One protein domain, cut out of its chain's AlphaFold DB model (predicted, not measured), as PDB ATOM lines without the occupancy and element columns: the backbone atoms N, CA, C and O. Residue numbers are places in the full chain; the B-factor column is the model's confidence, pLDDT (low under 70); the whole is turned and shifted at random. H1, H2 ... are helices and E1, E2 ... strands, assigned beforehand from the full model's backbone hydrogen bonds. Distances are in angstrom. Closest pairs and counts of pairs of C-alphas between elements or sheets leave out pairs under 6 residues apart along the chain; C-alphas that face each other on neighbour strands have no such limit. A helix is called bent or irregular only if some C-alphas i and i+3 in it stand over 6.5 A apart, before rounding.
ATOM      1  N   GLU A   4     -25.104 -29.666 -17.599       54.22
ATOM      2  CA  GLU A   4     -25.685 -29.794 -16.255       54.22
ATOM      3  C   GLU A   4     -26.012 -31.250 -15.898       54.22
ATOM      4  O   GLU A   4     -25.635 -31.696 -14.815       54.22
ATOM      5  N   GLU A   5     -26.577 -32.036 -16.823       52.50
ATOM      6  CA  GLU A   5     -26.837 -33.474 -16.625       52.50
ATOM      7  C   GLU A   5     -25.548 -34.252 -16.295       52.50
ATOM      8  O   GLU A   5     -25.534 -35.126 -15.424       52.50
ATOM      9  N   SER A   6     -24.423 -33.886 -16.923       51.19
ATOM     10  CA  SER A   6     -23.121 -34.517 -16.664       51.19
ATOM     11  C   SER A   6     -22.588 -34.271 -15.245       51.19
ATOM     12  O   SER A   6     -21.850 -35.097 -14.700       51.19
ATOM     13  N   ARG A   7     -22.990 -33.162 -14.609       58.84
ATOM     14  CA  ARG A   7     -22.529 -32.752 -13.275       58.84
ATOM     15  C   ARG A   7     -23.151 -33.596 -12.156       58.84
ATOM     16  O   ARG A   7     -22.548 -33.709 -11.093       58.84
ATOM     17  N   PHE A   8     -24.315 -34.200 -12.399       53.78
ATOM     18  CA  PHE A   8     -25.010 -35.070 -11.441       53.78
ATOM     19  C   PHE A   8     -24.671 -36.553 -11.628       53.78
ATOM     20  O   PHE A   8     -24.658 -37.298 -10.653       53.78
ATOM     21  N   LEU A   9     -24.328 -36.965 -12.854       51.28
ATOM     22  CA  LEU A   9     -23.867 -38.325 -13.160       51.28
ATOM     23  C   LEU A   9     -22.421 -38.592 -12.702       51.28
ATOM     24  O   LEU A   9     -22.060 -39.740 -12.470       51.28
ATOM     25  N   SER A  10     -21.585 -37.552 -12.585       47.69
ATOM     26  CA  SER A  10     -20.136 -37.679 -12.328       47.69
ATOM     27  C   SER A  10     -19.708 -37.509 -10.867       47.69
ATOM     28  O   SER A  10     -18.542 -37.732 -10.544       47.69
ATOM     29  N   LYS A  11     -20.616 -37.123  -9.962       52.28
ATOM     30  CA  LYS A  11     -20.292 -36.848  -8.552       52.28
ATOM     31  C   LYS A  11     -20.538 -38.060  -7.651       52.28
ATOM     32  O   LYS A  11     -21.315 -38.002  -6.707       52.28
ATOM     33  N   SER A  12     -19.839 -39.157  -7.920       49.09
ATOM     34  CA  SER A  12     -19.473 -40.113  -6.869       49.09
ATOM     35  C   SER A  12     -18.164 -39.629  -6.242       49.09
ATOM     36  O   SER A  12     -17.205 -39.392  -6.977       49.09
ATOM     37  N   SER A  13     -18.108 -39.448  -4.919       43.62
ATOM     38  CA  SER A  13     -16.890 -39.002  -4.219       43.62
ATOM     39  C   SER A  13     -15.665 -39.845  -4.634       43.62
ATOM     40  O   SER A  13     -15.685 -41.057  -4.415       43.62
ATOM     41  N   PRO A  14     -14.588 -39.259  -5.204       41.75
ATOM     42  CA  PRO A  14     -13.368 -39.996  -5.559       41.75
ATOM     43  C   PRO A  14     -12.569 -40.430  -4.323       41.75
ATOM     44  O   PRO A  14     -11.717 -41.311  -4.392       41.75
ATOM     45  N   THR A  15     -12.828 -39.794  -3.181       41.81
ATOM     46  CA  THR A  15     -12.288 -40.167  -1.880       41.81
ATOM     47  C   THR A  15     -13.325 -41.054  -1.197       41.81
ATOM     48  O   THR A  15     -14.439 -40.613  -0.915       41.81
ATOM     49  N   GLY A  16     -12.988 -42.326  -0.971       38.03
ATOM     50  CA  GLY A  16     -13.877 -43.383  -0.464       38.03
ATOM     51  C   GLY A  16     -14.446 -43.197   0.954       38.03
ATOM     52  O   GLY A  16     -14.726 -44.185   1.619       38.03
ATOM     53  N   ASN A  17     -14.616 -41.958   1.423       40.28
ATOM     54  CA  ASN A  17     -15.157 -41.622   2.738       40.28
ATOM     55  C   ASN A  17     -16.629 -41.180   2.716       40.28
ATOM     56  O   ASN A  17     -17.255 -41.173   3.772       40.28
ATOM     57  N   ILE A  18     -17.205 -40.831   1.557       44.62
ATOM     58  CA  ILE A  18     -18.621 -40.435   1.460       44.62
ATOM     59  C   ILE A  18     -19.392 -41.518   0.702       44.62
ATOM     60  O   ILE A  18     -19.404 -41.562  -0.524       44.62
ATOM     61  N   THR A  19     -20.054 -42.397   1.452       54.66
ATOM     62  CA  THR A  19     -20.932 -43.475   0.967       54.66
ATOM     63  C   THR A  19     -22.355 -42.984   0.676       54.66
ATOM     64  O   THR A  19     -23.316 -43.730   0.867       54.66
ATOM     65  N   ALA A  20     -22.536 -41.727   0.256       62.47
ATOM     66  CA  ALA A  20     -23.858 -41.218  -0.105       62.47
ATOM     67  C   ALA A  20     -24.360 -41.977  -1.343       62.47
ATOM     68  O   ALA A  20     -23.786 -41.872  -2.427       62.47
ATOM     69  N   GLY A  21     -25.394 -42.801  -1.160       75.94
ATOM     70  CA  GLY A  21     -26.022 -43.525  -2.259       75.94
ATOM     71  C   GLY A  21     -26.586 -42.544  -3.278       75.94
ATOM     72  O   GLY A  21     -27.110 -41.498  -2.900       75.94
ATOM     73  N   HIS A  22     -26.459 -42.877  -4.559       85.19
ATOM     74  CA  HIS A  22     -26.986 -42.088  -5.664       85.19
ATOM     75  C   HIS A  22     -27.929 -42.952  -6.495       85.19
ATOM     76  O   HIS A  22     -27.721 -44.156  -6.644       85.19
ATOM     77  N   VAL A  23     -28.967 -42.335  -7.050       90.06
ATOM     78  CA  VAL A  23     -29.922 -43.001  -7.940       90.06
ATOM     79  C   VAL A  23     -30.200 -42.123  -9.140       90.06
ATOM     80  O   VAL A  23     -30.333 -40.907  -9.020       90.06
ATOM     81  N   VAL A  24     -30.321 -42.755 -10.301       91.25
ATOM     82  CA  VAL A  24     -30.559 -42.078 -11.572       91.25
ATOM     83  C   VAL A  24     -31.651 -42.823 -12.319       91.25
ATOM     84  O   VAL A  24     -31.609 -44.044 -12.450       91.25
ATOM     85  N   LEU A  25     -32.623 -42.080 -12.832       91.06
ATOM     86  CA  LEU A  25     -33.743 -42.612 -13.585       91.06
ATOM     87  C   LEU A  25     -33.998 -41.740 -14.808       91.06
ATOM     88  O   LEU A  25     -34.390 -40.583 -14.696       91.06
ATOM     89  N   TYR A  26     -33.811 -42.323 -15.987       91.75
ATOM     90  CA  TYR A  26     -34.103 -41.664 -17.253       91.75
ATOM     91  C   TYR A  26     -35.440 -42.153 -17.808       91.75
ATOM     92  O   TYR A  26     -35.600 -43.348 -18.095       91.75
ATOM     93  N   ARG A  27     -36.422 -41.257 -17.935       89.19
ATOM     94  CA  ARG A  27     -37.759 -41.563 -18.470       89.19
ATOM     95  C   ARG A  27     -38.321 -40.360 -19.213       89.19
ATOM     96  O   ARG A  27     -38.154 -39.236 -18.770       89.19
ATOM     97  N   ASN A  28     -39.023 -40.605 -20.321       86.81
ATOM     98  CA  ASN A  28     -39.674 -39.567 -21.136       86.81
ATOM     99  C   ASN A  28     -38.750 -38.401 -21.533       86.81
ATOM    100  O   ASN A  28     -39.186 -37.257 -21.576       86.81
ATOM    101  N   ASN A  29     -37.486 -38.704 -21.839       88.06
ATOM    102  CA  ASN A  29     -36.475 -37.708 -22.195       88.06
ATOM    103  C   ASN A  29     -36.135 -36.711 -21.065       88.06
ATOM    104  O   ASN A  29     -35.588 -35.644 -21.330       88.06
ATOM    105  N   GLU A  30     -36.441 -37.073 -19.819       90.38
ATOM    106  CA  GLU A  30     -36.089 -36.340 -18.610       90.38
ATOM    107  C   GLU A  30     -35.202 -37.216 -17.711       90.38
ATOM    108  O   GLU A  30     -35.436 -38.422 -17.547       90.38
ATOM    109  N   LEU A  31     -34.191 -36.594 -17.103       92.00
ATOM    110  CA  LEU A  31     -33.315 -37.217 -16.118       92.00
ATOM    111  C   LEU A  31     -33.774 -36.852 -14.705       92.00
ATOM    112  O   LEU A  31     -33.810 -35.681 -14.337       92.00
ATOM    113  N   TYR A  32     -34.078 -37.866 -13.906       94.19
ATOM    114  CA  TYR A  32     -34.370 -37.746 -12.484       94.19
ATOM    115  C   TYR A  32     -33.174 -38.285 -11.701       94.19
ATOM    116  O   TYR A  32     -32.745 -39.415 -11.936       94.19
ATOM    117  N   SER A  33     -32.637 -37.507 -10.765       93.12
ATOM    118  CA  SER A  33     -31.448 -37.882  -9.995       93.12
ATOM    119  C   SER A  33     -31.638 -37.587  -8.514       93.12
ATOM    120  O   SER A  33     -32.076 -36.499  -8.160       93.12
ATOM    121  N   GLY A  34     -31.288 -38.539  -7.652       93.00
ATOM    122  CA  GLY A  34     -31.116 -38.335  -6.213       93.00
ATOM    123  C   GLY A  34     -29.639 -38.495  -5.880       93.00
ATOM    124  O   GLY A  34     -29.097 -39.583  -6.064       93.00
ATOM    125  N   THR A  35     -28.969 -37.422  -5.469       89.69
ATOM    126  CA  THR A  35     -27.518 -37.413  -5.217       89.69
ATOM    127  C   THR A  35     -27.137 -36.260  -4.282       89.69
ATOM    128  O   THR A  35     -28.004 -35.652  -3.660       89.69
ATOM    129  N   VAL A  36     -25.847 -35.952  -4.174       86.44
ATOM    130  CA  VAL A  36     -25.309 -34.760  -3.513       86.44
ATOM    131  C   VAL A  36     -24.842 -33.734  -4.548       86.44
ATOM    132  O   VAL A  36     -24.243 -34.076  -5.572       86.44
ATOM    133  N   ALA A  37     -25.141 -32.458  -4.314       82.19
ATOM    134  CA  ALA A  37     -24.799 -31.368  -5.221       82.19
ATOM    135  C   ALA A  37     -23.342 -30.906  -5.060       82.19
ATOM    136  O   ALA A  37     -22.734 -30.411  -6.016       82.19
ATOM    137  N   ASP A  38     -22.762 -31.070  -3.874       78.56
ATOM    138  CA  ASP A  38     -21.438 -30.598  -3.483       78.56
ATOM    139  C   ASP A  38     -20.418 -31.741  -3.337       78.56
ATOM    140  O   ASP A  38     -20.759 -32.910  -3.181       78.56
ATOM    141  N   PHE A  39     -19.127 -31.403  -3.390       71.56
ATOM    142  CA  PHE A  39     -18.051 -32.389  -3.209       71.56
ATOM    143  C   PHE A  39     -17.922 -32.868  -1.757       71.56
ATOM    144  O   PHE A  39     -17.422 -33.963  -1.520       71.56
ATOM    145  N   SER A  40     -18.376 -32.063  -0.793       76.31
ATOM    146  CA  SER A  40     -18.433 -32.423   0.628       76.31
ATOM    147  C   SER A  40     -19.589 -33.357   0.982       76.31
ATOM    148  O   SER A  40     -19.646 -33.822   2.117       76.31
ATOM    149  N   GLY A  41     -20.512 -33.632   0.054       74.00
ATOM    150  CA  GLY A  41     -21.676 -34.484   0.304       74.00
ATOM    151  C   GLY A  41     -22.659 -33.924   1.336       74.00
ATOM    152  O   GLY A  41     -23.392 -34.694   1.952       74.00
ATOM    153  N   SER A  42     -22.640 -32.610   1.568       80.25
ATOM    154  CA  SER A  42     -23.441 -31.923   2.585       80.25
ATOM    155  C   SER A  42     -24.733 -31.314   2.033       80.25
ATOM    156  O   SER A  42     -25.602 -30.957   2.824       80.25
ATOM    157  N   ASP A  43     -24.886 -31.216   0.709       85.31
ATOM    158  CA  ASP A  43     -26.091 -30.689   0.053       85.31
ATOM    159  C   ASP A  43     -26.803 -31.793  -0.748       85.31
ATOM    160  O   ASP A  43     -26.568 -31.949  -1.953       85.31
ATOM    161  N   PRO A  44     -27.628 -32.634  -0.094       90.69
ATOM    162  CA  PRO A  44     -28.394 -33.663  -0.778       90.69
ATOM    163  C   PRO A  44     -29.537 -33.068  -1.603       90.69
ATOM    164  O   PRO A  44     -30.242 -32.155  -1.179       90.69
ATOM    165  N   ILE A  45     -29.769 -33.649  -2.774       92.19
ATOM    166  CA  ILE A  45     -30.667 -33.096  -3.782       92.19
ATOM    167  C   ILE A  45     -31.428 -34.197  -4.523       92.19
ATOM    168  O   ILE A  45     -30.852 -35.200  -4.949       92.19
ATOM    169  N   ILE A  46     -32.726 -33.965  -4.748       94.69
ATOM    170  CA  ILE A  46     -33.488 -34.623  -5.815       94.69
ATOM    171  C   ILE A  46     -33.699 -33.612  -6.941       94.69
ATOM    172  O   ILE A  46     -34.333 -32.573  -6.740       94.69
ATOM    173  N   TYR A  47     -33.172 -33.926  -8.121       94.00
ATOM    174  CA  TYR A  47     -33.086 -33.040  -9.277       94.00
ATOM    175  C   TYR A  47     -33.785 -33.629 -10.504       94.00
ATOM    176  O   TYR A  47     -33.663 -34.821 -10.794       94.00
ATOM    177  N   ARG A  48     -34.464 -32.757 -11.248       93.56
ATOM    178  CA  ARG A  48     -34.848 -32.938 -12.651       93.56
ATOM    179  C   ARG A  48     -34.924 -31.562 -13.286       93.56
ATOM    180  O   ARG A  48     -35.741 -30.768 -12.840       93.56
ATOM    181  N   GLU A  49     -34.162 -31.310 -14.343       90.00
ATOM    182  CA  GLU A  49     -34.071 -29.994 -14.988       90.00
ATOM    183  C   GLU A  49     -35.457 -29.332 -15.214       90.00
ATOM    184  O   GLU A  49     -36.335 -29.956 -15.817       90.00
ATOM    185  N   PRO A  50     -35.706 -28.094 -14.723       90.94
ATOM    186  CA  PRO A  50     -34.871 -27.232 -13.863       90.94
ATOM    187  C   PRO A  50     -35.216 -27.306 -12.353       90.94
ATOM    188  O   PRO A  50     -34.817 -26.436 -11.580       90.94
ATOM    189  N   LEU A  51     -36.024 -28.277 -11.925       93.19
ATOM    190  CA  LEU A  51     -36.507 -28.436 -10.553       93.19
ATOM    191  C   LEU A  51     -35.517 -29.163  -9.639       93.19
ATOM    192  O   LEU A  51     -34.961 -30.208  -9.980       93.19
ATOM    193  N   GLN A  52     -35.391 -28.648  -8.419       92.69
ATOM    194  CA  GLN A  52     -34.639 -29.269  -7.336       92.69
ATOM    195  C   GLN A  52     -35.339 -29.136  -5.983       92.69
ATOM    196  O   GLN A  52     -36.230 -28.302  -5.793       92.69
ATOM    197  N   THR A  53     -34.946 -29.979  -5.028       91.69
ATOM    198  CA  THR A  53     -35.306 -29.812  -3.612       91.69
ATOM    199  C   THR A  53     -34.674 -28.546  -3.034       91.69
ATOM    200  O   THR A  53     -33.729 -27.992  -3.599       91.69
ATOM    201  N   GLU A  54     -35.220 -28.046  -1.926       89.44
ATOM    202  CA  GLU A  54     -34.661 -26.872  -1.259       89.44
ATOM    203  C   GLU A  54     -33.272 -27.183  -0.685       89.44
ATOM    204  O   GLU A  54     -33.072 -28.206  -0.034       89.44
ATOM    205  N   GLN A  55     -32.310 -26.308  -0.977       86.19
ATOM    206  CA  GLN A  55     -30.929 -26.451  -0.520       86.19
ATOM    207  C   GLN A  55     -30.848 -26.246   0.987       86.19
ATOM    208  O   GLN A  55     -31.480 -25.332   1.520       86.19
ATOM    209  N   TYR A  56     -30.038 -27.068   1.652       84.31
ATOM    210  CA  TYR A  56     -29.827 -27.022   3.103       84.31
ATOM    211  C   TYR A  56     -31.107 -27.152   3.954       84.31
ATOM    212  O   TYR A  56     -31.104 -26.800   5.136       84.31
ATOM    213  N   ASP A  57     -32.195 -27.685   3.389       87.56
ATOM    214  CA  ASP A  57     -33.428 -27.950   4.127       87.56
ATOM    215  C   ASP A  57     -33.465 -29.384   4.673       87.56
ATOM    216  O   ASP A  57     -33.890 -30.335   4.007       87.56
ATOM    217  N   SER A  58     -33.063 -29.521   5.938       86.62
ATOM    218  CA  SER A  58     -33.103 -30.797   6.665       86.62
ATOM    219  C   SER A  58     -34.518 -31.372   6.840       86.62
ATOM    220  O   SER A  58     -34.658 -32.576   7.068       86.62
ATOM    221  N   LEU A  59     -35.578 -30.562   6.699       87.12
ATOM    222  CA  LEU A  59     -36.952 -31.069   6.715       87.12
ATOM    223  C   LEU A  59     -37.259 -31.866   5.451       87.12
ATOM    224  O   LEU A  59     -37.952 -32.883   5.526       87.12
ATOM    225  N   SER A  60     -36.709 -31.454   4.308       88.69
ATOM    226  CA  SER A  60     -36.830 -32.161   3.035       88.69
ATOM    227  C   SER A  60     -35.893 -33.364   2.959       88.69
ATOM    228  O   SER A  60     -36.371 -34.481   2.743       88.69
ATOM    229  N   LEU A  61     -34.590 -33.171   3.177       91.62
ATOM    230  CA  LEU A  61     -33.570 -34.220   3.091       91.62
ATOM    231  C   LEU A  61     -32.487 -34.001   4.155       91.62
ATOM    232  O   LEU A  61     -31.821 -32.970   4.154       91.62
ATOM    233  N   ASN A  62     -32.258 -34.988   5.027       91.31
ATOM    234  CA  ASN A  62     -31.237 -34.887   6.079       91.31
ATOM    235  C   ASN A  62     -30.215 -36.031   6.023       91.31
ATOM    236  O   ASN A  62     -30.445 -37.115   6.568       91.31
ATOM    237  N   ALA A  63     -29.075 -35.780   5.374       90.50
ATOM    238  CA  ALA A  63     -28.048 -36.789   5.093       90.50
ATOM    239  C   ALA A  63     -28.635 -38.102   4.509       90.50
ATOM    240  O   ALA A  63     -28.436 -39.178   5.085       90.50
ATOM    241  N   PRO A  64     -29.413 -38.035   3.407       92.62
ATOM    242  CA  PRO A  64     -30.024 -39.206   2.804       92.62
ATOM    243  C   PRO A  64     -28.988 -40.091   2.103       92.62
ATOM    244  O   PRO A  64     -27.997 -39.628   1.544       92.62
ATOM    245  N   ASN A  65     -29.281 -41.385   2.063       92.38
ATOM    246  CA  ASN A  65     -28.593 -42.369   1.244       92.38
ATOM    247  C   ASN A  65     -29.611 -43.004   0.293       92.38
ATOM    248  O   ASN A  65     -30.491 -43.743   0.747       92.38
ATOM    249  N   PHE A  66     -29.534 -42.666  -0.998       93.62
ATOM    250  CA  PHE A  66     -30.485 -43.138  -2.004       93.62
ATOM    251  C   PHE A  66     -30.183 -44.575  -2.433       93.62
ATOM    252  O   PHE A  66     -29.040 -44.906  -2.734       93.62
ATOM    253  N   VAL A  67     -31.220 -45.418  -2.481       93.75
ATOM    254  CA  VAL A  67     -31.080 -46.861  -2.755       93.75
ATOM    255  C   VAL A  67     -31.830 -47.339  -3.995       93.75
ATOM    256  O   VAL A  67     -31.431 -48.330  -4.597       93.75
ATOM    257  N   SER A  68     -32.928 -46.682  -4.378       92.31
ATOM    258  CA  SER A  68     -33.691 -47.043  -5.578       92.31
ATOM    259  C   SER A  68     -34.566 -45.888  -6.064       92.31
ATOM    260  O   SER A  68     -34.962 -45.018  -5.283       92.31
ATOM    261  N   SER A  69     -34.891 -45.888  -7.354       93.88
ATOM    262  CA  SER A  69     -35.890 -45.000  -7.941       93.88
ATOM    263  C   SER A  69     -36.620 -45.678  -9.100       93.88
ATOM    264  O   SER A  69     -36.037 -46.431  -9.877       93.88
ATOM    265  N   PHE A  70     -37.920 -45.415  -9.229       91.88
ATOM    266  CA  PHE A  70     -38.731 -45.923 -10.339       91.88
ATOM    267  C   PHE A  70     -39.909 -44.993 -10.635       91.88
ATOM    268  O   PHE A  70     -40.228 -44.076  -9.878       91.88
ATOM    269  N   THR A  71     -40.586 -45.231 -11.756       91.31
ATOM    270  CA  THR A  71     -41.789 -44.483 -12.139       91.31
ATOM    271  C   THR A  71     -43.029 -45.353 -12.089       91.31
ATOM    272  O   THR A  71     -43.008 -46.442 -12.656       91.31
ATOM    273  N   GLN A  72     -44.124 -44.833 -11.538       87.31
ATOM    274  CA  GLN A  72     -45.436 -45.475 -11.593       87.31
ATOM    275  C   GLN A  72     -46.533 -44.416 -11.758       87.31
ATOM    276  O   GLN A  72     -46.574 -43.432 -11.020       87.31
ATOM    277  N   GLY A  73     -47.414 -44.600 -12.747       86.62
ATOM    278  CA  GLY A  73     -48.467 -43.626 -13.066       86.62
ATOM    279  C   GLY A  73     -47.902 -42.233 -13.375       86.62
ATOM    280  O   GLY A  73     -46.968 -42.105 -14.169       86.62
ATOM    281  N   ASP A  74     -48.436 -41.201 -12.721       86.75
ATOM    282  CA  ASP A  74     -48.007 -39.798 -12.861       86.75
ATOM    283  C   ASP A  74     -46.813 -39.411 -11.965       86.75
ATOM    284  O   ASP A  74     -46.387 -38.254 -11.968       86.75
ATOM    285  N   PHE A  75     -46.250 -40.363 -11.214       89.75
ATOM    286  CA  PHE A  75     -45.253 -40.089 -10.181       89.75
ATOM    287  C   PHE A  75     -43.912 -40.776 -10.446       89.75
ATOM    288  O   PHE A  75     -43.816 -41.824 -11.099       89.75
ATOM    289  N   VAL A  76     -42.866 -40.164  -9.899       93.00
ATOM    290  CA  VAL A  76     -41.535 -40.748  -9.736       93.00
ATOM    291  C   VAL A  76     -41.287 -40.949  -8.254       93.00
ATOM    292  O   VAL A  76     -41.529 -40.032  -7.470       93.00
ATOM    293  N   TYR A  77     -40.822 -42.137  -7.886       92.94
ATOM    294  CA  TYR A  77     -40.564 -42.534  -6.512       92.94
ATOM    295  C   TYR A  77     -39.063 -42.645  -6.259       92.94
ATOM    296  O   TYR A  77     -38.325 -43.146  -7.108       92.94
ATOM    297  N   PHE A  78     -38.636 -42.214  -5.076       95.19
ATOM    298  CA  PHE A  78     -37.263 -42.305  -4.590       95.19
ATOM    299  C   PHE A  78     -37.256 -42.982  -3.227       95.19
ATOM    300  O   PHE A  78     -37.974 -42.562  -2.321       95.19
ATOM    301  N   PHE A  79     -36.422 -44.001  -3.075       93.88
ATOM    302  CA  PHE A  79     -36.221 -44.720  -1.824       93.88
ATOM    303  C   PHE A  79     -34.864 -44.345  -1.262       93.88
ATOM    304  O   PHE A  79     -33.851 -44.401  -1.965       93.88
ATOM    305  N   PHE A  80     -34.847 -43.960   0.006       95.00
ATOM    306  CA  PHE A  80     -33.632 -43.588   0.709       95.00
ATOM    307  C   PHE A  80     -33.794 -43.797   2.210       95.00
ATOM    308  O   PHE A  80     -34.905 -43.939   2.720       95.00
ATOM    309  N   ARG A  81     -32.679 -43.798   2.933       93.19
ATOM    310  CA  ARG A  81     -32.662 -43.680   4.396       93.19
ATOM    311  C   ARG A  81     -32.004 -42.367   4.785       93.19
ATOM    312  O   ARG A  81     -31.011 -41.997   4.174       93.19
ATOM    313  N   GLU A  82     -32.554 -41.667   5.765       92.62
ATOM    314  CA  GLU A  82     -32.068 -40.356   6.215       92.62
ATOM    315  C   GLU A  82     -32.091 -40.259   7.744       92.62
ATOM    316  O   GLU A  82     -32.737 -41.066   8.419       92.62
ATOM    317  N   THR A  83     -31.417 -39.252   8.302       91.44
ATOM    318  CA  THR A  83     -31.499 -38.965   9.740       91.44
ATOM    319  C   THR A  83     -32.863 -38.354  10.067       91.44
ATOM    320  O   THR A  83     -33.243 -37.317   9.523       91.44
ATOM    321  N   ALA A  84     -33.606 -38.990  10.971       89.12
ATOM    322  CA  ALA A  84     -34.968 -38.614  11.320       89.12
ATOM    323  C   ALA A  84     -35.001 -37.330  12.158       89.12
ATOM    324  O   ALA A  84     -34.798 -37.376  13.373       89.12
ATOM    325  N   VAL A  85     -35.291 -36.193  11.516       86.25
ATOM    326  CA  VAL A  85     -35.432 -34.893  12.195       86.25
ATOM    327  C   VAL A  85     -36.499 -34.920  13.287       86.25
ATOM    328  O   VAL A  85     -36.330 -34.294  14.329       86.25
ATOM    329  N   GLU A  86     -37.550 -35.724  13.108       79.56
ATOM    330  CA  GLU A  86     -38.625 -35.872  14.085       79.56
ATOM    331  C   GLU A  86     -38.235 -36.630  15.352       79.56
ATOM    332  O   GLU A  86     -38.971 -36.595  16.335       79.56
ATOM    333  N   TYR A  87     -37.094 -37.319  15.330       81.06
ATOM    334  CA  TYR A  87     -36.610 -38.109  16.454       81.06
ATOM    335  C   TYR A  87     -35.357 -37.518  17.107       81.06
ATOM    336  O   TYR A  87     -34.929 -38.035  18.132       81.06
ATOM    337  N   ILE A  88     -34.802 -36.412  16.584       75.19
ATOM    338  CA  ILE A  88     -33.551 -35.811  17.086       75.19
ATOM    339  C   ILE A  88     -33.607 -35.536  18.598       75.19
ATOM    340  O   ILE A  88     -32.635 -35.802  19.301       75.19
ATOM    341  N   ASN A  89     -34.755 -35.084  19.116       74.19
ATOM    342  CA  ASN A  89     -34.944 -34.801  20.547       74.19
ATOM    343  C   ASN A  89     -34.907 -36.056  21.438       74.19
ATOM    344  O   ASN A  89     -34.711 -35.949  22.647       74.19
ATOM    345  N   CYS A  90     -35.098 -37.241  20.858       76.94
ATOM    346  CA  CYS A  90     -35.076 -38.531  21.545       76.94
ATOM    347  C   CYS A  90     -33.786 -39.324  21.270       76.94
ATOM    348  O   CYS A  90     -33.570 -40.372  21.877       76.94
ATOM    349  N   GLY A  91     -32.932 -38.840  20.363       80.06
ATOM    350  CA  GLY A  91     -31.675 -39.467  19.971       80.06
ATOM    351  C   GLY A  91     -31.431 -39.410  18.462       80.06
ATOM    352  O   GLY A  91     -32.237 -38.912  17.680       80.06
ATOM    353  N   LYS A  92     -30.298 -39.956  18.018       82.94
ATOM    354  CA  LYS A  92     -30.003 -40.083  16.587       82.94
ATOM    355  C   LYS A  92     -30.616 -41.376  16.051       82.94
ATOM    356  O   LYS A  92     -30.114 -42.456  16.348       82.94
ATOM    357  N   ALA A  93     -31.666 -41.260  15.241       87.06
ATOM    358  CA  ALA A  93     -32.266 -42.382  14.520       87.06
ATOM    359  C   ALA A  93     -32.186 -42.165  13.005       87.06
ATOM    360  O   ALA A  93     -32.302 -41.039  12.517       87.06
ATOM    361  N   ILE A  94     -32.006 -43.255  12.266       90.44
ATOM    362  CA  ILE A  94     -32.120 -43.284  10.806       90.44
ATOM    363  C   ILE A  94     -33.483 -43.879  10.481       90.44
ATOM    364  O   ILE A  94     -33.834 -44.899  11.067       90.44
ATOM    365  N   TYR A  95     -34.240 -43.273   9.566       91.25
ATOM    366  CA  TYR A  95     -35.482 -43.842   9.045       91.25
ATOM    367  C   TYR A  95     -35.435 -44.000   7.534       91.25
ATOM    368  O   TYR A  95     -34.912 -43.160   6.802       91.25
ATOM    369  N   SER A  96     -36.052 -45.082   7.078       91.69
ATOM    370  CA  SER A  96     -36.313 -45.335   5.671       91.69
ATOM    371  C   SER A  96     -37.497 -44.508   5.209       91.69
ATOM    372  O   SER A  96     -38.537 -44.462   5.873       91.69
ATOM    373  N   ARG A  97     -37.346 -43.874   4.053       93.50
ATOM    374  CA  ARG A  97     -38.346 -43.018   3.439       93.50
ATOM    375  C   ARG A  97     -38.587 -43.435   2.001       93.50
ATOM    376  O   ARG A  97     -37.672 -43.830   1.278       93.50
ATOM    377  N   VAL A  98     -39.829 -43.251   1.585       92.31
ATOM    378  CA  VAL A  98     -40.196 -43.138   0.180       92.31
ATOM    379  C   VAL A  98     -40.601 -41.696  -0.077       92.31
ATOM    380  O   VAL A  98     -41.436 -41.147   0.640       92.31
ATOM    381  N   ALA A  99     -40.009 -41.069  -1.086       93.38
ATOM    382  CA  ALA A  99     -40.476 -39.799  -1.614       93.38
ATOM    383  C   ALA A  99     -41.118 -39.982  -2.979       93.38
ATOM    384  O   ALA A  99     -40.769 -40.898  -3.721       93.38
ATOM    385  N   ARG A 100     -42.049 -39.091  -3.312       91.75
ATOM    386  CA  ARG A 100     -42.630 -38.982  -4.641       91.75
ATOM    387  C   ARG A 100     -42.597 -37.543  -5.133       91.75
ATOM    388  O   ARG A 100     -42.753 -36.608  -4.350       91.75
ATOM    389  N   VAL A 101     -42.453 -37.401  -6.443       92.62
ATOM    390  CA  VAL A 101     -42.633 -36.150  -7.184       92.62
ATOM    391  C   VAL A 101     -43.506 -36.415  -8.400       92.62
ATOM    392  O   VAL A 101     -43.547 -37.533  -8.923       92.62
ATOM    393  N   CYS A 102     -44.209 -35.395  -8.867       91.19
ATOM    394  CA  CYS A 102     -44.977 -35.489 -10.094       91.19
ATOM    395  C   CYS A 102     -44.108 -35.333 -11.336       91.19
ATOM    396  O   CYS A 102     -43.327 -34.390 -11.452       91.19
ATOM    397  N   LYS A 103     -44.364 -36.181 -12.334       90.06
ATOM    398  CA  LYS A 103     -43.727 -36.090 -13.656       90.06
ATOM    399  C   LYS A 103     -44.038 -34.781 -14.381       90.06
ATOM    400  O   LYS A 103     -43.278 -34.345 -15.226       90.06
ATOM    401  N   TRP A 104     -45.155 -34.134 -14.066       89.69
ATOM    402  CA  TRP A 104     -45.593 -32.912 -14.751       89.69
ATOM    403  C   TRP A 104     -45.454 -31.652 -13.894       89.69
ATOM    404  O   TRP A 104     -46.045 -30.627 -14.232       89.69
ATOM    405  N   ASP A 105     -44.710 -31.721 -12.783       89.88
ATOM    406  CA  ASP A 105     -44.427 -30.548 -11.954       89.88
ATOM    407  C   ASP A 105     -43.699 -29.490 -12.798       89.88
ATOM    408  O   ASP A 105     -42.813 -29.821 -13.582       89.88
ATOM    409  N   LYS A 106     -44.088 -28.222 -12.687       90.31
ATOM    410  CA  LYS A 106     -43.455 -27.105 -13.414       90.31
ATOM    411  C   LYS A 106     -42.777 -26.114 -12.472       90.31
ATOM    412  O   LYS A 106     -42.329 -25.061 -12.915       90.31
ATOM    413  N   GLY A 107     -42.731 -26.451 -11.188       89.56
ATOM    414  CA  GLY A 107     -42.305 -25.559 -10.132       89.56
ATOM    415  C   GLY A 107     -43.376 -24.551  -9.737       89.56
ATOM    416  O   GLY A 107     -44.472 -24.480 -10.302       89.56
ATOM    417  N   GLY A 108     -43.060 -23.784  -8.702       87.69
ATOM    418  CA  GLY A 108     -43.956 -22.784  -8.142       87.69
ATOM    419  C   GLY A 108     -43.864 -21.425  -8.846       87.69
ATOM    420  O   GLY A 108     -43.006 -21.186  -9.699       87.69
ATOM    421  N   PRO A 109     -44.732 -20.475  -8.474       83.38
ATOM    422  CA  PRO A 109     -44.695 -19.127  -9.023       83.38
ATOM    423  C   PRO A 109     -43.434 -18.351  -8.586       83.38
ATOM    424  O   PRO A 109     -42.868 -18.574  -7.517       83.38
ATOM    425  N   HIS A 110     -43.028 -17.368  -9.399       89.00
ATOM    426  CA  HIS A 110     -41.956 -16.400  -9.101       89.00
ATOM    427  C   HIS A 110     -40.625 -17.023  -8.640       89.00
ATOM    428  O   HIS A 110     -39.873 -17.540  -9.460       89.00
ATOM    429  N   ARG A 111     -40.314 -16.940  -7.339       87.31
ATOM    430  CA  ARG A 111     -39.045 -17.404  -6.755       87.31
ATOM    431  C   ARG A 111     -38.982 -18.928  -6.616       87.31
ATOM    432  O   ARG A 111     -37.899 -19.471  -6.444       87.31
ATOM    433  N   PHE A 112     -40.121 -19.615  -6.722       86.44
ATOM    434  CA  PHE A 112     -40.230 -21.066  -6.561       86.44
ATOM    435  C   PHE A 112     -40.187 -21.828  -7.898       86.44
ATOM    436  O   PHE A 112     -40.422 -23.031  -7.912       86.44
ATOM    437  N   ARG A 113     -39.869 -21.158  -9.019       89.75
ATOM    438  CA  ARG A 113     -39.865 -21.751 -10.376       89.75
ATOM    439  C   ARG A 113     -38.964 -22.979 -10.519       89.75
ATOM    440  O   ARG A 113     -39.296 -23.876 -11.277       89.75
ATOM    441  N   ASN A 114     -37.869 -23.025  -9.762       90.88
ATOM    442  CA  ASN A 114     -36.896 -24.119  -9.802       90.88
ATOM    443  C   ASN A 114     -37.051 -25.079  -8.608       90.88
ATOM    444  O   ASN A 114     -36.137 -25.839  -8.302       90.88
ATOM    445  N   ARG A 115     -38.175 -25.020  -7.884       91.00
ATOM    446  CA  ARG A 115     -38.426 -25.846  -6.696       91.00
ATOM    447  C   ARG A 115     -39.607 -26.770  -6.927       91.00
ATOM    448  O   ARG A 115     -40.614 -26.343  -7.486       91.00
ATOM    449  N   TRP A 116     -39.499 -28.012  -6.463       92.69
ATOM    450  CA  TRP A 116     -40.621 -28.949  -6.485       92.69
ATOM    451  C   TRP A 116     -41.825 -28.377  -5.735       92.69
ATOM    452  O   TRP A 116     -41.696 -27.880  -4.619       92.69
ATOM    453  N   THR A 117     -43.008 -28.488  -6.331       89.19
ATOM    454  CA  THR A 117     -44.275 -28.178  -5.653       89.19
ATOM    455  C   THR A 117     -44.954 -29.441  -5.136       89.19
ATOM    456  O   THR A 117     -45.689 -29.392  -4.155       89.19
ATOM    457  N   SER A 118     -44.646 -30.579  -5.758       87.94
ATOM    458  CA  SER A 118     -45.249 -31.892  -5.519       87.94
ATOM    459  C   SER A 118     -44.395 -32.849  -4.683       87.94
ATOM    460  O   SER A 118     -44.740 -34.028  -4.568       87.94
ATOM    461  N   PHE A 119     -43.275 -32.375  -4.126       91.06
ATOM    462  CA  PHE A 119     -42.391 -33.207  -3.313       91.06
ATOM    463  C   PHE A 119     -43.074 -33.608  -2.006       91.06
ATOM    464  O   PHE A 119     -43.446 -32.766  -1.191       91.06
ATOM    465  N   LEU A 120     -43.208 -34.917  -1.811       87.31
ATOM    466  CA  LEU A 120     -43.760 -35.536  -0.612       87.31
ATOM    467  C   LEU A 120     -42.860 -36.692  -0.207       87.31
ATOM    468  O   LEU A 120     -42.466 -37.463  -1.077       87.31
ATOM    469  N   LYS A 121     -42.605 -36.875   1.090       89.69
ATOM    470  CA  LYS A 121     -41.951 -38.080   1.613       89.69
ATOM    471  C   LYS A 121     -42.827 -38.790   2.634       89.69
ATOM    472  O   LYS A 121     -43.904 -38.326   2.968       89.69
ATOM    473  N   SER A 122     -42.456 -39.986   3.049       86.00
ATOM    474  CA  SER A 122     -43.131 -40.671   4.145       86.00
ATOM    475  C   SER A 122     -42.245 -41.777   4.689       86.00
ATOM    476  O   SER A 122     -41.468 -42.370   3.936       86.00
ATOM    477  N   ARG A 123     -42.351 -42.048   5.991       88.06
ATOM    478  CA  ARG A 123     -41.655 -43.162   6.638       88.06
ATOM    479  C   ARG A 123     -42.177 -44.512   6.150       88.06
ATOM    480  O   ARG A 123     -43.374 -44.775   6.196       88.06
ATOM    481  N   LEU A 124     -41.255 -45.395   5.786       86.50
ATOM    482  CA  LEU A 124     -41.533 -46.810   5.559       86.50
ATOM    483  C   LEU A 124     -41.572 -47.547   6.902       86.50
ATOM    484  O   LEU A 124     -40.655 -47.417   7.715       86.50
ATOM    485  N   ASN A 125     -42.638 -48.314   7.133       83.25
ATOM    486  CA  ASN A 125     -42.805 -49.119   8.338       83.25
ATOM    487  C   ASN A 125     -42.525 -50.593   8.027       83.25
ATOM    488  O   ASN A 125     -43.419 -51.333   7.636       83.25
ATOM    489  N   CYS A 126     -41.272 -51.003   8.214       83.06
ATOM    490  CA  CYS A 126     -40.874 -52.404   8.215       83.06
ATOM    491  C   CYS A 126     -40.727 -52.842   9.673       83.06
ATOM    492  O   CYS A 126     -39.764 -52.448  10.334       83.06
ATOM    493  N   SER A 127     -41.675 -53.616  10.201       82.44
ATOM    494  CA  SER A 127     -41.597 -54.117  11.574       82.44
ATOM    495  C   SER A 127     -42.183 -55.513  11.740       82.44
ATOM    496  O   SER A 127     -43.050 -55.936  10.978       82.44
ATOM    497  N   ILE A 128     -41.692 -56.228  12.751       78.56
ATOM    498  CA  ILE A 128     -42.327 -57.452  13.245       78.56
ATOM    499  C   ILE A 128     -43.357 -57.039  14.306       78.56
ATOM    500  O   ILE A 128     -42.977 -56.355  15.267       78.56
ATOM    501  N   PRO A 129     -44.640 -57.415  14.150       80.62
ATOM    502  CA  PRO A 129     -45.676 -57.088  15.122       80.62
ATOM    503  C   PRO A 129     -45.474 -57.854  16.440       80.62
ATOM    504  O   PRO A 129     -44.959 -58.970  16.454       80.62
ATOM    505  N   GLY A 130     -45.916 -57.256  17.546       80.44
ATOM    506  CA  GLY A 130     -45.858 -57.811  18.902       80.44
ATOM    507  C   GLY A 130     -46.156 -56.730  19.944       80.44
ATOM    508  O   GLY A 130     -46.351 -55.572  19.572       80.44
ATOM    509  N   ASP A 131     -46.151 -57.084  21.233       85.00
ATOM    510  CA  ASP A 131     -46.348 -56.117  22.333       85.00
ATOM    511  C   ASP A 131     -45.304 -54.987  22.291       85.00
ATOM    512  O   ASP A 131     -45.598 -53.828  22.584       85.00
ATOM    513  N   PHE A 132     -44.091 -55.329  21.845       81.50
ATOM    514  CA  PHE A 132     -43.014 -54.398  21.534       81.50
ATOM    515  C   PHE A 132     -42.577 -54.603  20.077       81.50
ATOM    516  O   PHE A 132     -41.791 -55.513  19.801       81.50
ATOM    517  N   PRO A 133     -43.091 -53.802  19.125       82.56
ATOM    518  CA  PRO A 133     -42.779 -53.983  17.713       82.56
ATOM    519  C   PRO A 133     -41.295 -53.732  17.434       82.56
ATOM    520  O   PRO A 133     -40.722 -52.727  17.865       82.56
ATOM    521  N   PHE A 134     -40.679 -54.636  16.672       81.38
ATOM    522  CA  PHE A 134     -39.273 -54.540  16.288       81.38
ATOM    523  C   PHE A 134     -39.147 -53.940  14.887       81.38
ATOM    524  O   PHE A 134     -39.615 -54.540  13.921       81.38
ATOM    525  N   TYR A 135     -38.527 -52.763  14.771       83.31
ATOM    526  CA  TYR A 135     -38.453 -52.000  13.521       83.31
ATOM    527  C   TYR A 135     -37.118 -52.182  12.794       83.31
ATOM    528  O   TYR A 135     -36.048 -51.978  13.368       83.31
ATOM    529  N   PHE A 136     -37.189 -52.434  11.490       86.00
ATOM    530  CA  PHE A 136     -36.051 -52.393  10.576       86.00
ATOM    531  C   PHE A 136     -36.051 -51.036   9.881       86.00
ATOM    532  O   PHE A 136     -36.815 -50.776   8.952       86.00
ATOM    533  N   ASN A 137     -35.228 -50.127  10.389       86.56
ATOM    534  CA  ASN A 137     -35.318 -48.729  10.003       86.56
ATOM    535  C   ASN A 137     -34.440 -48.351   8.801       86.56
ATOM    536  O   ASN A 137     -34.630 -47.262   8.263       86.56
ATOM    537  N   GLU A 138     -33.509 -49.203   8.359       89.94
ATOM    538  CA  GLU A 138     -32.506 -48.850   7.346       89.94
ATOM    539  C   GLU A 138     -32.640 -49.657   6.051       89.94
ATOM    540  O   GLU A 138     -32.091 -50.751   5.922       89.94
ATOM    541  N   ILE A 139     -33.309 -49.090   5.051       90.38
ATOM    542  CA  ILE A 139     -33.440 -49.682   3.724       90.38
ATOM    543  C   ILE A 139     -32.081 -49.720   3.017       90.38
ATOM    544  O   ILE A 139     -31.341 -48.729   2.984       90.38
ATOM    545  N   GLN A 140     -31.761 -50.880   2.456       89.38
ATOM    546  CA  GLN A 140     -30.523 -51.151   1.726       89.38
ATOM    547  C   GLN A 140     -30.760 -51.181   0.218       89.38
ATOM    548  O   GLN A 140     -29.938 -50.689  -0.549       89.38
ATOM    549  N   SER A 141     -31.898 -51.730  -0.205       89.00
ATOM    550  CA  SER A 141     -32.309 -51.800  -1.603       89.00
ATOM    551  C   SER A 141     -33.828 -51.915  -1.711       89.00
ATOM    552  O   SER A 141     -34.503 -52.313  -0.758       89.00
ATOM    553  N   ALA A 142     -34.368 -51.558  -2.875       89.56
ATOM    554  CA  ALA A 142     -35.769 -51.780  -3.213       89.56
ATOM    555  C   ALA A 142     -35.891 -52.274  -4.657       89.56
ATOM    556  O   ALA A 142     -35.173 -51.796  -5.542       89.56
ATOM    557  N   SER A 143     -36.801 -53.216  -4.891       86.50
ATOM    558  CA  SER A 143     -37.110 -53.731  -6.221       86.50
ATOM    559  C   SER A 143     -37.858 -52.699  -7.066       86.50
ATOM    560  O   SER A 143     -38.392 -51.707  -6.570       86.50
ATOM    561  N   ASN A 144     -37.960 -52.979  -8.364       85.69
ATOM    562  CA  ASN A 144     -38.982 -52.343  -9.192       85.69
ATOM    563  C   ASN A 144     -40.383 -52.818  -8.775       85.69
ATOM    564  O   ASN A 144     -40.522 -53.790  -8.027       85.69
ATOM    565  N   LEU A 145     -41.411 -52.142  -9.289       83.50
ATOM    566  CA  LEU A 145     -42.798 -52.557  -9.116       83.50
ATOM    567  C   LEU A 145     -43.019 -53.947  -9.726       83.50
ATOM    568  O   LEU A 145     -42.755 -54.155 -10.912       83.50
ATOM    569  N   VAL A 146     -43.523 -54.873  -8.918       83.25
ATOM    570  CA  VAL A 146     -43.897 -56.224  -9.334       83.25
ATOM    571  C   VAL A 146     -45.413 -56.318  -9.313       83.25
ATOM    572  O   VAL A 146     -46.043 -56.171  -8.267       83.25
ATOM    573  N   GLU A 147     -46.009 -56.555 -10.477       84.00
ATOM    574  CA  GLU A 147     -47.442 -56.815 -10.589       84.00
ATOM    575  C   GLU A 147     -47.667 -58.326 -10.557       84.00
ATOM    576  O   GLU A 147     -47.029 -59.073 -11.302       84.00
ATOM    577  N   GLY A 148     -48.546 -58.785  -9.670       75.94
ATOM    578  CA  GLY A 148     -48.811 -60.206  -9.487       75.94
ATOM    579  C   GLY A 148     -50.246 -60.479  -9.063       75.94
ATOM    580  O   GLY A 148     -50.927 -59.626  -8.490       75.94
ATOM    581  N   HIS A 149     -50.703 -61.694  -9.349       80.06
ATOM    582  CA  HIS A 149     -51.965 -62.211  -8.837       80.06
ATOM    583  C   HIS A 149     -51.704 -62.936  -7.516       80.06
ATOM    584  O   HIS A 149     -51.084 -63.998  -7.498       80.06
ATOM    585  N   TYR A 150     -52.175 -62.356  -6.415       74.19
ATOM    586  CA  TYR A 150     -52.080 -62.928  -5.074       74.19
ATOM    587  C   TYR A 150     -53.471 -63.416  -4.669       74.19
ATOM    588  O   TYR A 150     -54.326 -62.651  -4.217       74.19
ATOM    589  N   GLY A 151     -53.730 -64.701  -4.914       78.75
ATOM    590  CA  GLY A 151     -55.067 -65.279  -4.777       78.75
ATOM    591  C   GLY A 151     -56.041 -64.687  -5.800       78.75
ATOM    592  O   GLY A 151     -55.784 -64.730  -7.001       78.75
ATOM    593  N   HIS A 152     -57.155 -64.125  -5.327       79.62
ATOM    594  CA  HIS A 152     -58.175 -63.494  -6.180       79.62
ATOM    595  C   HIS A 152     -57.928 -62.004  -6.464       79.62
ATOM    596  O   HIS A 152     -58.690 -61.398  -7.216       79.62
ATOM    597  N   SER A 153     -56.873 -61.414  -5.897       74.69
ATOM    598  CA  SER A 153     -56.575 -59.988  -6.031       74.69
ATOM    599  C   SER A 153     -55.316 -59.772  -6.866       74.69
ATOM    600  O   SER A 153     -54.279 -60.394  -6.635       74.69
ATOM    601  N   SER A 154     -55.384 -58.861  -7.834       77.75
ATOM    602  CA  SER A 154     -54.186 -58.311  -8.472       77.75
ATOM    603  C   SER A 154     -53.577 -57.260  -7.547       77.75
ATOM    604  O   SER A 154     -54.246 -56.275  -7.232       77.75
ATOM    605  N   ALA A 155     -52.327 -57.447  -7.132       75.56
ATOM    606  CA  ALA A 155     -51.601 -56.477  -6.320       75.56
ATOM    607  C   ALA A 155     -50.344 -56.001  -7.051       75.56
ATOM    608  O   ALA A 155     -49.750 -56.722  -7.858       75.56
ATOM    609  N   LYS A 156     -49.945 -54.763  -6.757       76.81
ATOM    610  CA  LYS A 156     -48.690 -54.179  -7.227       76.81
ATOM    611  C   LYS A 156     -47.810 -53.956  -6.011       76.81
ATOM    612  O   LYS A 156     -48.155 -53.132  -5.172       76.81
ATOM    613  N   LEU A 157     -46.722 -54.709  -5.914       79.62
ATOM    614  CA  LEU A 157     -45.870 -54.760  -4.730       79.62
ATOM    615  C   LEU A 157     -44.466 -54.250  -5.038       79.62
ATOM    616  O   LEU A 157     -43.987 -54.321  -6.173       79.62
ATOM    617  N   ILE A 158     -43.807 -53.739  -4.004       84.00
ATOM    618  CA  ILE A 158     -42.402 -53.336  -4.035       84.00
ATOM    619  C   ILE A 158     -41.727 -54.021  -2.860       84.00
ATOM    620  O   ILE A 158     -42.126 -53.838  -1.713       84.00
ATOM    621  N   TYR A 159     -40.674 -54.773  -3.147       83.56
ATOM    622  CA  TYR A 159     -39.909 -55.463  -2.123       83.56
ATOM    623  C   TYR A 159     -38.743 -54.591  -1.681       83.56
ATOM    624  O   TYR A 159     -37.908 -54.205  -2.500       83.56
ATOM    625  N   GLY A 160     -38.678 -54.287  -0.386       86.12
ATOM    626  CA  GLY A 160     -37.546 -53.600   0.230       86.12
ATOM    627  C   GLY A 160     -36.738 -54.540   1.121       86.12
ATOM    628  O   GLY A 160     -37.307 -55.329   1.880       86.12
ATOM    629  N   VAL A 161     -35.411 -54.434   1.059       87.19
ATOM    630  CA  VAL A 161     -34.501 -55.087   2.012       87.19
ATOM    631  C   VAL A 161     -34.112 -54.070   3.073       87.19
ATOM    632  O   VAL A 161     -33.572 -53.011   2.743       87.19
ATOM    633  N   PHE A 162     -34.368 -54.391   4.338       87.12
ATOM    634  CA  PHE A 162     -34.114 -53.509   5.470       87.12
ATOM    635  C   PHE A 162     -33.145 -54.155   6.459       87.12
ATOM    636  O   PHE A 162     -33.216 -55.344   6.769       87.12
ATOM    637  N   ASN A 163     -32.273 -53.322   7.009       82.56
ATOM    638  CA  ASN A 163     -31.396 -53.672   8.108       82.56
ATOM    639  C   ASN A 163     -31.795 -52.912   9.373       82.56
ATOM    640  O   ASN A 163     -32.510 -51.903   9.363       82.56
ATOM    641  N   THR A 164     -31.298 -53.434  10.482       72.12
ATOM    642  CA  THR A 164     -31.276 -52.757  11.773       72.12
ATOM    643  C   THR A 164     -29.910 -52.096  11.968       72.12
ATOM    644  O   THR A 164     -28.934 -52.535  11.349       72.12
ATOM    645  N   PRO A 165     -29.801 -51.069  12.827       66.62
ATOM    646  CA  PRO A 165     -28.503 -50.573  13.271       66.62
ATOM    647  C   PRO A 165     -27.666 -51.694  13.913       66.62
ATOM    648  O   PRO A 165     -28.211 -52.707  14.355       66.62
ATOM    649  N   THR A 166     -26.342 -51.502  13.943       57.28
ATOM    650  CA  THR A 166     -25.301 -52.491  14.294       57.28
ATOM    651  C   THR A 166     -25.741 -53.531  15.335       57.28
ATOM    652  O   THR A 166     -25.956 -53.160  16.489       57.28
ATOM    653  N   ASN A 167     -25.803 -54.808  14.905       50.62
ATOM    654  CA  ASN A 167     -25.951 -56.071  15.670       50.62
ATOM    655  C   ASN A 167     -27.231 -56.910  15.451       50.62
ATOM    656  O   ASN A 167     -27.453 -57.832  16.237       50.62
ATOM    657  N   SER A 168     -28.052 -56.694  14.414       53.62
ATOM    658  CA  SER A 168     -29.265 -57.527  14.250       53.62
ATOM    659  C   SER A 168     -29.514 -58.089  12.846       53.62
ATOM    660  O   SER A 168     -28.908 -57.688  11.854       53.62
ATOM    661  N   ILE A 169     -30.388 -59.099  12.820       56.59
ATOM    662  CA  ILE A 169     -30.725 -59.978  11.693       56.59
ATOM    663  C   ILE A 169     -31.360 -59.160  10.546       56.59
ATOM    664  O   ILE A 169     -32.171 -58.276  10.831       56.59
ATOM    665  N   PRO A 170     -31.020 -59.415   9.268       56.59
ATOM    666  CA  PRO A 170     -31.664 -58.764   8.124       56.59
ATOM    667  C   PRO A 170     -33.149 -59.146   8.005       56.59
ATOM    668  O   PRO A 170     -33.523 -60.286   8.285       56.59
ATOM    669  N   GLY A 171     -33.992 -58.210   7.559       57.78
ATOM    670  CA  GLY A 171     -35.432 -58.419   7.373       57.78
ATOM    671  C   GLY A 171     -35.955 -57.808   6.068       57.78
ATOM    672  O   GLY A 171     -35.396 -56.848   5.539       57.78
ATOM    673  N   SER A 172     -37.039 -58.365   5.533       54.12
ATOM    674  CA  SER A 172     -37.758 -57.819   4.374       54.12
ATOM    675  C   SER A 172     -39.175 -57.427   4.775       54.12
ATOM    676  O   SER A 172     -39.814 -58.171   5.519       54.12
ATOM    677  N   ALA A 173     -39.689 -56.324   4.236       54.75
ATOM    678  CA  ALA A 173     -41.098 -55.960   4.376       54.75
ATOM    679  C   ALA A 173     -41.717 -55.531   3.053       54.75
ATOM    680  O   ALA A 173     -41.027 -55.107   2.122       54.75
ATOM    681  N   ASP A 174     -43.041 -55.639   3.031       55.38
ATOM    682  CA  ASP A 174     -43.902 -55.129   1.978       55.38
ATOM    683  C   ASP A 174     -44.219 -53.644   2.210       55.38
ATOM    684  O   ASP A 174     -44.313 -53.174   3.348       55.38
ATOM    685  N   ILE A 175     -44.364 -52.895   1.122       55.81
ATOM    686  CA  ILE A 175     -44.596 -51.452   1.130       55.81
ATOM    687  C   ILE A 175     -46.005 -51.204   0.592       55.81
ATOM    688  O   ILE A 175     -46.196 -51.015  -0.608       55.81
ATOM    689  N   ALA A 176     -46.991 -51.182   1.490       46.97
ATOM    690  CA  ALA A 176     -48.375 -50.831   1.171       46.97
ATOM    691  C   ALA A 176     -48.786 -49.499   1.838       46.97
ATOM    692  O   ALA A 176     -48.341 -49.171   2.939       46.97
ATOM    693  N   ASP A 177     -49.601 -48.706   1.138       55.22
ATOM    694  CA  ASP A 177     -50.397 -47.568   1.639       55.22
ATOM    695  C   ASP A 177     -49.673 -46.455   2.424       55.22
ATOM    696  O   ASP A 177     -50.256 -45.730   3.230       55.22
ATOM    697  N   THR A 178     -48.391 -46.211   2.139       57.16
ATOM    698  CA  THR A 178     -47.590 -45.204   2.866       57.16
ATOM    699  C   THR A 178     -48.102 -43.764   2.657       57.16
ATOM    700  O   THR A 178     -47.973 -42.887   3.518       57.16
ATOM    701  N   PHE A 179     -48.750 -43.484   1.521       55.44
ATOM    702  CA  PHE A 179     -49.175 -42.130   1.151       55.44
ATOM    703  C   PHE A 179     -50.615 -41.757   1.542       55.44
ATOM    704  O   PHE A 179     -50.944 -40.579   1.416       55.44
ATOM    705  N   GLU A 180     -51.401 -42.644   2.161       53.47
ATOM    706  CA  GLU A 180     -52.806 -42.358   2.530       53.47
ATOM    707  C   GLU A 180     -53.018 -41.784   3.949       53.47
ATOM    708  O   GLU A 180     -54.057 -41.193   4.225       53.47
ATOM    709  N   GLY A 181     -52.025 -41.860   4.847       55.78
ATOM    710  CA  GLY A 181     -52.098 -41.232   6.185       55.78
ATOM    711  C   GLY A 181     -51.974 -39.691   6.223       55.78
ATOM    712  O   GLY A 181     -51.565 -39.072   5.240       55.78
ATOM    713  N   SER A 182     -52.261 -39.077   7.379       56.97
ATOM    714  CA  SER A 182     -52.147 -37.624   7.620       56.97
ATOM    715  C   SER A 182     -50.711 -37.086   7.507       56.97
ATOM    716  O   SER A 182     -49.740 -37.809   7.734       56.97
ATOM    717  N   PHE A 183     -50.575 -35.797   7.184       62.53
ATOM    718  CA  PHE A 183     -49.295 -35.078   7.235       62.53
ATOM    719  C   PHE A 183     -48.854 -34.858   8.683       62.53
ATOM    720  O   PHE A 183     -49.694 -34.871   9.581       62.53
ATOM    721  N   LYS A 184     -47.563 -34.609   8.910       63.97
ATOM    722  CA  LYS A 184     -47.033 -34.195  10.214       63.97
ATOM    723  C   LYS A 184     -46.468 -32.783  10.125       63.97
ATOM    724  O   LYS A 184     -45.763 -32.472   9.171       63.97
ATOM    725  N   GLU A 185     -46.760 -31.954  11.124       72.50
ATOM    726  CA  GLU A 185     -46.186 -30.617  11.282       72.50
ATOM    727  C   GLU A 185     -45.474 -30.474  12.622       72.50
ATOM    728  O   GLU A 185     -45.849 -31.090  13.623       72.50
ATOM    729  N   GLN A 186     -44.458 -29.618  12.628       70.19
ATOM    730  CA  GLN A 186     -43.811 -29.127  13.831       70.19
ATOM    731  C   GLN A 186     -44.090 -27.628  13.939       70.19
ATOM    732  O   GLN A 186     -43.698 -26.851  13.074       70.19
ATOM    733  N   SER A 187     -44.808 -27.221  14.986       65.44
ATOM    734  CA  SER A 187     -45.227 -25.823  15.165       65.44
ATOM    735  C   SER A 187     -44.089 -24.881  15.574       65.44
ATOM    736  O   SER A 187     -44.133 -23.694  15.263       65.44
ATOM    737  N   SER A 188     -43.074 -25.383  16.279       70.25
ATOM    738  CA  SER A 188     -41.867 -24.654  16.664       70.25
ATOM    739  C   SER A 188     -40.714 -25.639  16.849       70.25
ATOM    740  O   SER A 188     -40.944 -26.819  17.079       70.25
ATOM    741  N   ILE A 189     -39.465 -25.174  16.801       68.12
ATOM    742  CA  ILE A 189     -38.283 -26.057  16.875       68.12
ATOM    743  C   ILE A 189     -38.257 -26.984  18.109       68.12
ATOM    744  O   ILE A 189     -37.696 -28.076  18.053       68.12
ATOM    745  N   ASN A 190     -38.919 -26.579  19.199       73.44
ATOM    746  CA  ASN A 190     -39.004 -27.333  20.453       73.44
ATOM    747  C   ASN A 190     -40.322 -28.104  20.621       73.44
ATOM    748  O   ASN A 190     -40.510 -28.767  21.639       73.44
ATOM    749  N   SER A 191     -41.267 -27.989  19.683       72.50
ATOM    750  CA  SER A 191     -42.544 -28.693  19.776       72.50
ATOM    751  C   SER A 191     -42.463 -30.101  19.197       72.50
ATOM    752  O   SER A 191     -41.595 -30.427  18.383       72.50
ATOM    753  N   ASN A 192     -43.384 -30.953  19.643       71.25
ATOM    754  CA  ASN A 192     -43.531 -32.297  19.108       71.25
ATOM    755  C   ASN A 192     -44.135 -32.260  17.701       71.25
ATOM    756  O   ASN A 192     -44.968 -31.409  17.386       71.25
ATOM    757  N   TRP A 193     -43.761 -33.248  16.894       73.88
ATOM    758  CA  TRP A 193     -44.358 -33.489  15.587       73.88
ATOM    759  C   TRP A 193     -45.765 -34.062  15.756       73.88
ATOM    760  O   TRP A 193     -45.929 -35.190  16.227       73.88
ATOM    761  N   LEU A 194     -46.778 -33.291  15.370       77.12
ATOM    762  CA  LEU A 194     -48.188 -33.661  15.489       77.12
ATOM    763  C   LEU A 194     -48.822 -33.835  14.104       77.12
ATOM    764  O   LEU A 194     -48.374 -33.209  13.141       77.12
ATOM    765  N   PRO A 195     -49.856 -34.684  13.969       73.81
ATOM    766  CA  PRO A 195     -50.581 -34.797  12.714       73.81
ATOM    767  C   PRO A 195     -51.276 -33.472  12.365       73.81
ATOM    768  O   PRO A 195     -51.940 -32.861  13.205       73.81
ATOM    769  N   VAL A 196     -51.148 -33.043  11.111       72.25
ATOM    770  CA  VAL A 196     -51.841 -31.872  10.568       72.25
ATOM    771  C   VAL A 196     -53.323 -32.197  10.438       72.25
ATOM    772  O   VAL A 196     -53.701 -33.250   9.921       72.25
ATOM    773  N   ASN A 197     -54.178 -31.267  10.857       73.12
ATOM    774  CA  ASN A 197     -55.610 -31.374  10.609       73.12
ATOM    775  C   ASN A 197     -55.884 -31.329   9.094       73.12
ATOM    776  O   ASN A 197     -55.514 -30.360   8.433       73.12
ATOM    777  N   ASN A 198     -56.588 -32.334   8.563       65.75
ATOM    778  CA  ASN A 198     -56.932 -32.434   7.140       65.75
ATOM    779  C   ASN A 198     -57.634 -31.177   6.588       65.75
ATOM    780  O   ASN A 198     -57.485 -30.883   5.408       65.75
ATOM    781  N   ALA A 199     -58.345 -30.405   7.418       66.00
ATOM    782  CA  ALA A 199     -58.971 -29.143   7.014       66.00
ATOM    783  C   ALA A 199     -57.964 -28.025   6.675       66.00
ATOM    784  O   ALA A 199     -58.297 -27.106   5.932       66.00
ATOM    785  N   LYS A 200     -56.734 -28.089   7.205       63.84
ATOM    786  CA  LYS A 200     -55.638 -27.170   6.847       63.84
ATOM    787  C   LYS A 200     -54.918 -27.590   5.562       63.84
ATOM    788  O   LYS A 200     -54.158 -26.802   5.005       63.84
ATOM    789  N   VAL A 201     -55.131 -28.823   5.098       58.59
ATOM    790  CA  VAL A 201     -54.500 -29.340   3.885       58.59
ATOM    791  C   VAL A 201     -55.289 -28.837   2.683       58.59
ATOM    792  O   VAL A 201     -56.418 -29.255   2.432       58.59
TER     793      VAL A 201
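AT A GLANCE: This is residues 4 to 201 of the 222 residues of the protein "Sema domain-containing protein" of Glossina morsitans morsitans (UniProt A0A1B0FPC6). Three small antiparallel sheets form a stack: the four-stranded sheet E4 E5 E6 E7 is the middle layer, with E1 E2 E3 over part of one face and E8 E11 E12 over part of the other. The hairpin E9 and E10 reaches away from the stack as an arm, of which residues 149 to 154 stick out, and long loops surround the layers. The printed part has 198 residues with two named helices and twelve named strands, in the order H1 E1 E2 E3 E4 E5 H2 E6 E7 E8 E9 E10 E11 E12. The class is mostly strand, although under half of the residues, 83, are in named elements. The whole is compact, with a radius of gyration of the C-alphas of 17.4 A, and its spans are 49 by 46 by 46 A.

HOW THE PARTS SIT: The largest sheet has the order E4, residues 65 to 72, E5, residues 75 to 83, E6, residues 94 to 102, and E7, residues 120 to 123. It is only just strongly twisted, with C-alphas up to 4.5 A off its best plane. Within hydrogen-bond range are N 77 and O 70 of the hairpin E4 and E5, 2.8 A, N 78 and O 99 of E5 and E6, 2.8 A, and N 100 and O 120 of the hairpin E6 and E7, 2.8 A. E5 bends by 53 degrees at residue 80. E1, residues 23 to 27, E2, residues 30 to 36, and E3, residues 44 to 48, form a meander, each strand the antiparallel neighbour of the one before. N 25 and O 32 of the hairpin E1 and E2 are 2.8 A apart, and N 47 and O 33 of the hairpin E2 and E3 2.8 A. The three larger sheets make a stack of sheets, face to face in turn; the meander's best plane is 28 degrees from that of the largest sheet. The closest C-alphas of E1 and E4 are those of Val 23 and Phe 66, 6.0 A. The third sheet has the order E8, residues 138 to 142, E11, residues 159 to 163, and E12, residues 171 to 174; its best plane is 35 degrees from that of the largest sheet. The closest C-alphas of E4 and E8 are those of Val 67 and Ser 141, 5.2 A. N 140 and O 161 of E8 and E11 are 2.8 A apart, and N 162 and O 171 of the hairpin E11 and E12 2.9 A. E9, residues 146 to 150, and E10, residues 153 to 157, form a hairpin with N 146 and O 157 at 2.8 A; E10 runs on into E11 at 46 degrees. H1, residues 4 to 9, only grazes the sheet E1 E2 E3, and H2, residues 85 to 90, only grazes the largest sheet. H1 has 1 of 2 O i to N i+4 pairs within hydrogen-bond range; H2 has 0 of 2, with 2 of 3 O i to N i+3 pairs.

IN THESE COORDINATES: H1 begins at C-alpha 4, (-25.685, -29.794, -16.255). From first to last C-alpha, E6 measures 25.7 A, E5 24.2 A, E4 21.4 A and E2 18.6 A. E6 begins at C-alpha 94, (-32.120, -43.284, 10.806). H2 is irregular, with C-alphas 86 and 89 7.5 A apart. E12 ends at C-alpha 174, (-43.902, -55.129, 1.978).

THE WHOLE: The C-alphas farthest apart are those of Thr 15 and His 152, 51.7 A. The printed part has no cut. The links H1 to E1, E3 to E4, E6 to E7 and E7 to E8 are long, and residues 175 to 201 hold no named element. The mean pLDDT of the printed part is 79.1; 43 residues are under 70, among them residues 4 to 20 and 165 to 184.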